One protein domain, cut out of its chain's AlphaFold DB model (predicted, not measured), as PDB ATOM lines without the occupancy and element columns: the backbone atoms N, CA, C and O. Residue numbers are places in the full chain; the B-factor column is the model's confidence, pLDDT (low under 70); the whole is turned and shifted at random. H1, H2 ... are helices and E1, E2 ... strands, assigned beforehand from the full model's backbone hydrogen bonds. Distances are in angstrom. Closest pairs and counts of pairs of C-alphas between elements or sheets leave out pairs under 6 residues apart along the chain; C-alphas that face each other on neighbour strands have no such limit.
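AT A GLANCE: This is residues 11 to 64 of the 232 residues of an uncharacterized protein of Spodoptera exigua (UniProt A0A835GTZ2). What is the shape? A tiny hairpin, E1 and E2, sits in the middle; the end of H1 and H2 pack on it, and H3 leads to H4, where residues 59 to 64 stick out. What is it made of? The 54 printed residues, mostly helix, run H1, H2, E1, E2, H3, H4, with one antiparallel sheet; it is compact, radius of gyration of the C-alphas 11.0 A, spanning 32 by 25 by 19 A.

HOW THE PARTS SIT: What is near H1? H1, residues 11 to 22, is closest to E2, residues 44 to 46, at C-alphas 21 and 46, 5.1 A. How do strands pair? E1, residues 38 to 40, pairs with E2; N 38 and O 46 are 2.9 A apart. Which helix backbones are within hydrogen-bond range? Every O i to N i+4 pair is in H1, H2, residues 27 to 32, and H4, residues 54 to 63; H3, residues 49 to 52, is too short.

IN THESE COORDINATES: Where does H1 begin? C-alpha 11 is at (374.068, 212.360, 221.825). Where does H4 end? C-alpha 63 is at (350.405, 219.094, 242.107).

THE WHOLE: Any cut? The printed part has no cut. Where is pLDDT under 70? At residues 11 to 14 and 61 to 64.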
ATOM      1  N   LEU A  11     374.821 211.310 222.524       61.44
ATOM      2  CA  LEU A  11     374.068 212.360 221.825       61.44
ATOM      3  C   LEU A  11     373.269 211.771 220.658       61.44
ATOM      4  O   LEU A  11     372.086 212.051 220.546       61.44
ATOM      5  N   THR A  12     373.863 210.871 219.868       65.38
ATOM      6  CA  THR A  12     373.160 210.228 218.742       65.38
ATOM      7  C   THR A  12     372.000 209.334 219.190       65.38
ATOM      8  O   THR A  12     370.990 209.234 218.500       65.38
ATOM      9  N   GLN A  13     372.120 208.686 220.353       68.31
ATOM     10  CA  GLN A  13     371.039 207.883 220.933       68.31
ATOM     11  C   GLN A  13     369.900 208.764 221.465       68.31
ATOM     12  O   GLN A  13     368.730 208.425 221.322       68.31
ATOM     13  N   ILE A  14     370.248 209.891 222.079       69.06
ATOM     14  CA  ILE A  14     369.309 210.864 222.630       69.06
ATOM     15  C   ILE A  14     368.530 211.577 221.503       69.06
ATOM     16  O   ILE A  14     367.305 211.672 221.586       69.06
ATOM     17  N   ASP A  15     369.208 211.972 220.421       74.75
ATOM     18  CA  ASP A  15     368.578 212.529 219.214       74.75
ATOM     19  C   ASP A  15     367.599 211.515 218.587       74.75
ATOM     20  O   ASP A  15     366.469 211.861 218.248       74.75
ATOM     21  N   SER A  16     367.962 210.225 218.570       86.62
ATOM     22  CA  SER A  16     367.082 209.148 218.096       86.62
ATOM     23  C   SER A  16     365.811 208.959 218.939       86.62
ATOM     24  O   SER A  16     364.791 208.534 218.392       86.62
ATOM     25  N   ILE A  17     365.841 209.230 220.250       89.38
ATOM     26  CA  ILE A  17     364.644 209.143 221.110       89.38
ATOM     27  C   ILE A  17     363.732 210.343 220.860       89.38
ATOM     28  O   ILE A  17     362.513 210.193 220.782       89.38
ATOM     29  N   GLN A  18     364.311 211.533 220.704       93.12
ATOM     30  CA  GLN A  18     363.542 212.726 220.371       93.12
ATOM     31  C   GLN A  18     362.845 212.575 219.010       93.12
ATOM     32  O   GLN A  18     361.650 212.863 218.933       93.12
ATOM     33  N   ASP A  19     363.536 212.063 217.986       93.56
ATOM     34  CA  ASP A  19     362.958 211.776 216.662       93.56
ATOM     35  C   ASP A  19     361.791 210.779 216.745       93.56
ATOM     36  O   ASP A  19     360.761 210.946 216.087       93.56
ATOM     37  N   TYR A  20     361.916 209.767 217.610       93.62
ATOM     38  CA  TYR A  20     360.825 208.844 217.903       93.62
ATOM     39  C   TYR A  20     359.627 209.562 218.546       93.62
ATOM     40  O   TYR A  20     358.503 209.400 218.071       93.62
ATOM     41  N   CYS A  21     359.841 210.387 219.577       94.94
ATOM     42  CA  CYS A  21     358.751 211.097 220.251       94.94
ATOM     43  C   CYS A  21     358.010 212.057 219.306       94.94
ATOM     44  O   CYS A  21     356.784 212.016 219.249       94.94
ATOM     45  N   ILE A  22     358.708 212.885 218.522       95.19
ATOM     46  CA  ILE A  22     358.046 213.880 217.648       95.19
ATOM     47  C   ILE A  22     357.255 213.258 216.491       95.19
ATOM     48  O   ILE A  22     356.465 213.952 215.855       95.19
ATOM     49  N   SER A  23     357.439 211.962 216.215       95.25
ATOM     50  CA  SER A  23     356.636 211.243 215.219       95.25
ATOM     51  C   SER A  23     355.157 211.112 215.618       95.25
ATOM     52  O   SER A  23     354.306 210.890 214.755       95.25
ATOM     53  N   PHE A  24     354.827 211.294 216.904       94.88
ATOM     54  CA  PHE A  24     353.458 211.248 217.415       94.88
ATOM     55  C   PHE A  24     352.794 212.629 217.387       94.88
ATOM     56  O   PHE A  24     353.212 213.559 218.077       94.88
ATOM     57  N   SER A  25     351.698 212.741 216.635       91.56
ATOM     58  CA  SER A  25     350.967 213.999 216.434       91.56
ATOM     59  C   SER A  25     349.796 214.222 217.396       91.56
ATOM     60  O   SER A  25     349.175 215.280 217.339       91.56
ATOM     61  N   SER A  26     349.464 213.245 218.245       92.75
ATOM     62  CA  SER A  26     348.403 213.363 219.252       92.75
ATOM     63  C   SER A  26     348.929 213.069 220.652       92.75
ATOM     64  O   SER A  26     349.849 212.260 220.838       92.75
ATOM     65  N   CYS A  27     348.306 213.683 221.656       92.62
ATOM     66  CA  CYS A  27     348.636 213.434 223.052       92.62
ATOM     67  C   CYS A  27     348.486 211.951 223.408       92.62
ATOM     68  O   CYS A  27     349.351 211.375 224.072       92.62
ATOM     69  N   TRP A  28     347.415 211.308 222.934       92.50
ATOM     70  CA  TRP A  28     347.141 209.910 223.257       92.50
ATOM     71  C   TRP A  28     348.167 208.954 222.657       92.50
ATOM     72  O   TRP A  28     348.536 207.974 223.306       92.50
ATOM     73  N   ASP A  29     348.650 209.219 221.446       93.06
ATOM     74  CA  ASP A  29     349.722 208.419 220.856       93.06
ATOM     75  C   ASP A  29     351.036 208.633 221.614       93.06
ATOM     76  O   ASP A  29     351.695 207.665 221.991       93.06
ATOM     77  N   CYS A  30     351.345 209.885 221.957       93.00
ATOM     78  CA  CYS A  30     352.529 210.238 222.734       93.00
ATOM     79  C   CYS A  30     352.565 209.552 224.106       93.00
ATOM     80  O   CYS A  30     353.560 208.936 224.487       93.00
ATOM     81  N   LYS A  31     351.459 209.604 224.861       89.12
ATOM     82  CA  LYS A  31     351.377 208.987 226.193       89.12
ATOM     83  C   LYS A  31     351.451 207.455 226.132       89.12
ATOM     84  O   LYS A  31     351.915 206.846 227.100       89.12
ATOM     85  N   ARG A  32     351.058 206.843 225.006       90.25
ATOM     86  CA  ARG A  32     351.185 205.398 224.738       90.25
ATOM     87  C   ARG A  32     352.575 204.975 224.252       90.25
ATOM     88  O   ARG A  32     352.921 203.811 224.433       90.25
ATOM     89  N   ALA A  33     353.369 205.890 223.696       84.88
ATOM     90  CA  ALA A  33     354.706 205.620 223.159       84.88
ATOM     91  C   ALA A  33     355.716 205.106 224.203       84.88
ATOM     92  O   ALA A  33     356.723 204.495 223.854       84.88
ATOM     93  N   GLY A  34     355.446 205.312 225.493       79.81
ATOM     94  CA  GLY A  34     356.253 204.779 226.589       79.81
ATOM     95  C   GLY A  34     356.892 205.861 227.448       79.81
ATOM     96  O   GLY A  34     356.639 207.055 227.285       79.81
ATOM     97  N   SER A  35     357.699 205.442 228.427       82.25
ATOM     98  CA  SER A  35     358.072 206.301 229.556       82.25
ATOM     99  C   SER A  35     358.913 207.530 229.209       82.25
ATOM    100  O   SER A  35     358.940 208.474 229.993       82.25
ATOM    101  N   GLN A  36     359.553 207.515 228.041       87.69
ATOM    102  CA  GLN A  36     360.550 208.490 227.612       87.69
ATOM    103  C   GLN A  36     359.957 209.704 226.890       87.69
ATOM    104  O   GLN A  36     360.684 210.667 226.677       87.69
ATOM    105  N   CYS A  37     358.676 209.672 226.516       91.88
ATOM    106  CA  CYS A  37     358.017 210.790 225.853       91.88
ATOM    107  C   CYS A  37     356.959 211.424 226.761       91.88
ATOM    108  O   CYS A  37     356.241 210.726 227.485       91.88
ATOM    109  N   ASP A  38     356.830 212.742 226.651       91.00
ATOM    110  CA  ASP A  38     355.787 213.536 227.279       91.00
ATOM    111  C   ASP A  38     355.145 214.507 226.291       91.00
ATOM    112  O   ASP A  38     355.739 214.917 225.294       91.00
ATOM    113  N   TRP A  39     353.897 214.872 226.579       92.38
ATOM    114  CA  TRP A  39     353.129 215.801 225.761       92.38
ATOM    115  C   TRP A  39     353.238 217.229 226.295       92.38
ATOM    116  O   TRP A  39     352.860 217.500 227.440       92.38
ATOM    117  N   CYS A  40     353.695 218.144 225.445       93.00
ATOM    118  CA  CYS A  40     353.684 219.583 225.671       93.00
ATOM    119  C   CYS A  40     352.651 220.231 224.742       93.00
ATOM    120  O   CYS A  40     352.804 220.171 223.531       93.00
ATOM    121  N   HIS A  41     351.637 220.916 225.271       90.31
ATOM    122  CA  HIS A  41     350.509 221.411 224.464       90.31
ATOM    123  C   HIS A  41     350.887 222.284 223.247       90.31
ATOM    124  O   HIS A  41     350.306 222.150 222.173       90.31
ATOM    125  N   GLU A  42     351.888 223.157 223.392       91.62
ATOM    126  CA  GLU A  42     352.359 224.058 222.320       91.62
ATOM    127  C   GLU A  42     353.400 223.444 221.378       91.62
ATOM    128  O   GLU A  42     353.717 224.039 220.353       91.62
ATOM    129  N   PHE A  43     353.961 222.286 221.722       93.75
ATOM    130  CA  PHE A  43     355.072 221.683 220.978       93.75
ATOM    131  C   PHE A  43     354.722 220.306 220.404       93.75
ATOM    132  O   PHE A  43     355.203 219.931 219.342       93.75
ATOM    133  N   GLY A  44     353.860 219.565 221.090       94.00
ATOM    134  CA  GLY A  44     353.546 218.173 220.826       94.00
ATOM    135  C   GLY A  44     354.364 217.225 221.684       94.00
ATOM    136  O   GLY A  44     354.771 217.549 222.805       94.00
ATOM    137  N   CYS A  45     354.567 216.025 221.160       94.88
ATOM    138  CA  CYS A  45     355.277 214.970 221.854       94.88
ATOM    139  C   CYS A  45     356.789 215.224 221.857       94.88
ATOM    140  O   CYS A  45     357.375 215.561 220.832       94.88
ATOM    141  N   THR A  46     357.442 215.069 223.008       94.25
ATOM    142  CA  THR A  46     358.879 215.322 223.147       94.25
ATOM    143  C   THR A  46     359.512 214.489 224.252       94.25
ATOM    144  O   THR A  46     358.874 214.152 225.246       94.25
ATOM    145  N   HIS A  47     360.803 214.211 224.096       92.25
ATOM    146  CA  HIS A  47     361.662 213.677 225.141       92.25
ATOM    147  C   HIS A  47     362.101 214.742 226.173       92.25
ATOM    148  O   HIS A  47     362.554 214.397 227.263       92.25
ATOM    149  N   TYR A  48     361.949 216.042 225.873       92.25
ATOM    150  CA  TYR A  48     362.448 217.153 226.700       92.25
ATOM    151  C   TYR A  48     361.341 218.101 227.192       92.25
ATOM    152  O   TYR A  48     361.329 219.290 226.846       92.25
ATOM    153  N   PRO A  49     360.424 217.641 228.059       90.31
ATOM    154  CA  PRO A  49     359.342 218.488 228.558       90.31
ATOM    155  C   PRO A  49     359.856 219.714 229.332       90.31
ATOM    156  O   PRO A  49     359.283 220.796 229.226       90.31
ATOM    157  N   SER A  50     360.991 219.601 230.031       91.00
ATOM    158  CA  SER A  50     361.617 220.725 230.749       91.00
ATOM    159  C   SER A  50     362.106 221.848 229.830       91.00
ATOM    160  O   SER A  50     362.215 222.986 230.280       91.00
ATOM    161  N   LEU A  51     362.405 221.548 228.561       92.94
ATOM    162  CA  LEU A  51     362.817 222.543 227.570       92.94
ATOM    163  C   LEU A  51     361.603 223.154 226.861       92.94
ATOM    164  O   LEU A  51     361.524 224.372 226.714       92.94
ATOM    165  N   HIS A  52     360.654 222.317 226.436       93.44
ATOM    166  CA  HIS A  52     359.552 222.743 225.569       93.44
ATOM    167  C   HIS A  52     358.295 223.203 226.319       93.44
ATOM    168  O   HIS A  52     357.545 224.029 225.803       93.44
ATOM    169  N   CYS A  53     358.056 222.719 227.540       91.94
ATOM    170  CA  CYS A  53     356.950 223.165 228.384       91.94
ATOM    171  C   CYS A  53     357.340 223.269 229.874       91.94
ATOM    172  O   CYS A  53     356.702 222.661 230.737       91.94
ATOM    173  N   PRO A  54     358.332 224.113 230.227       91.12
ATOM    174  CA  PRO A  54     358.830 224.235 231.600       91.12
ATOM    175  C   PRO A  54     357.745 224.629 232.612       91.12
ATOM    176  O   PRO A  54     357.765 224.163 233.747       91.12
ATOM    177  N   GLN A  55     356.766 225.455 232.214       87.94
ATOM    178  CA  GLN A  55     355.662 225.836 233.103       87.94
ATOM    179  C   GLN A  55     354.810 224.634 233.514       87.94
ATOM    180  O   GLN A  55     354.425 224.553 234.677       87.94
ATOM    181  N   LYS A  56     354.545 223.703 232.587       86.19
ATOM    182  CA  LYS A  56     353.821 222.466 232.888       86.19
ATOM    183  C   LYS A  56     354.605 221.640 233.904       86.19
ATOM    184  O   LYS A  56     354.072 221.330 234.959       86.19
ATOM    185  N   VAL A  57     355.896 221.412 233.654       84.00
ATOM    186  CA  VAL A  57     356.770 220.638 234.556       84.00
ATOM    187  C   VAL A  57     356.814 221.235 235.967       84.00
ATOM    188  O   VAL A  57     356.740 220.511 236.959       84.00
ATOM    189  N   ILE A  58     356.909 222.562 236.085       84.56
ATOM    190  CA  ILE A  58     356.888 223.246 237.387       84.56
ATOM    191  C   ILE A  58     355.554 223.009 238.106       84.56
ATOM    192  O   ILE A  58     355.552 222.690 239.295       84.56
ATOM    193  N   LEU A  59     354.431 223.148 237.399       80.88
ATOM    194  CA  LEU A  59     353.098 222.945 237.967       80.88
ATOM    195  C   LEU A  59     352.875 221.476 238.365       80.88
ATOM    196  O   LEU A  59     352.400 221.216 239.472       80.88
ATOM    197  N   ASP A  60     353.317 220.522 237.553       74.94
ATOM    198  CA  ASP A  60     353.201 219.089 237.835       74.94
ATOM    199  C   ASP A  60     353.997 218.688 239.081       74.94
ATOM    200  O   ASP A  60     353.472 217.997 239.947       74.94
ATOM    201  N   ASN A  61     355.216 219.201 239.267       66.12
ATOM    202  CA  ASN A  61     356.011 218.926 240.473       66.12
ATOM    203  C   ASN A  61     355.353 219.438 241.769       66.12
ATOM    204  O   ASN A  61     355.654 218.951 242.866       66.12
ATOM    205  N   THR A  62     354.462 220.426 241.655       60.97
ATOM    206  CA  THR A  62     353.715 220.980 242.793       60.97
ATOM    207  C   THR A  62     352.388 220.262 243.056       60.97
ATOM    208  O   THR A  62     351.989 220.170 244.216       60.97
ATOM    209  N   TRP A  63     351.741 219.708 242.022       52.44
ATOM    210  CA  TRP A  63     350.405 219.094 242.107       52.44
ATOM    211  C   TRP A  63     350.409 217.559 242.015       52.44
ATOM    212  O   TRP A  63     349.660 216.891 242.727       52.44
ATOM    213  N   HIS A  64     351.279 216.982 241.192       54.38
ATOM    214  CA  HIS A  64     351.366 215.560 240.868       54.38
ATOM    215  C   HIS A  64     352.629 214.923 241.458       54.38
ATOM    216  O   HIS A  64     353.482 214.409 240.745       54.38
TER     217      HIS A  64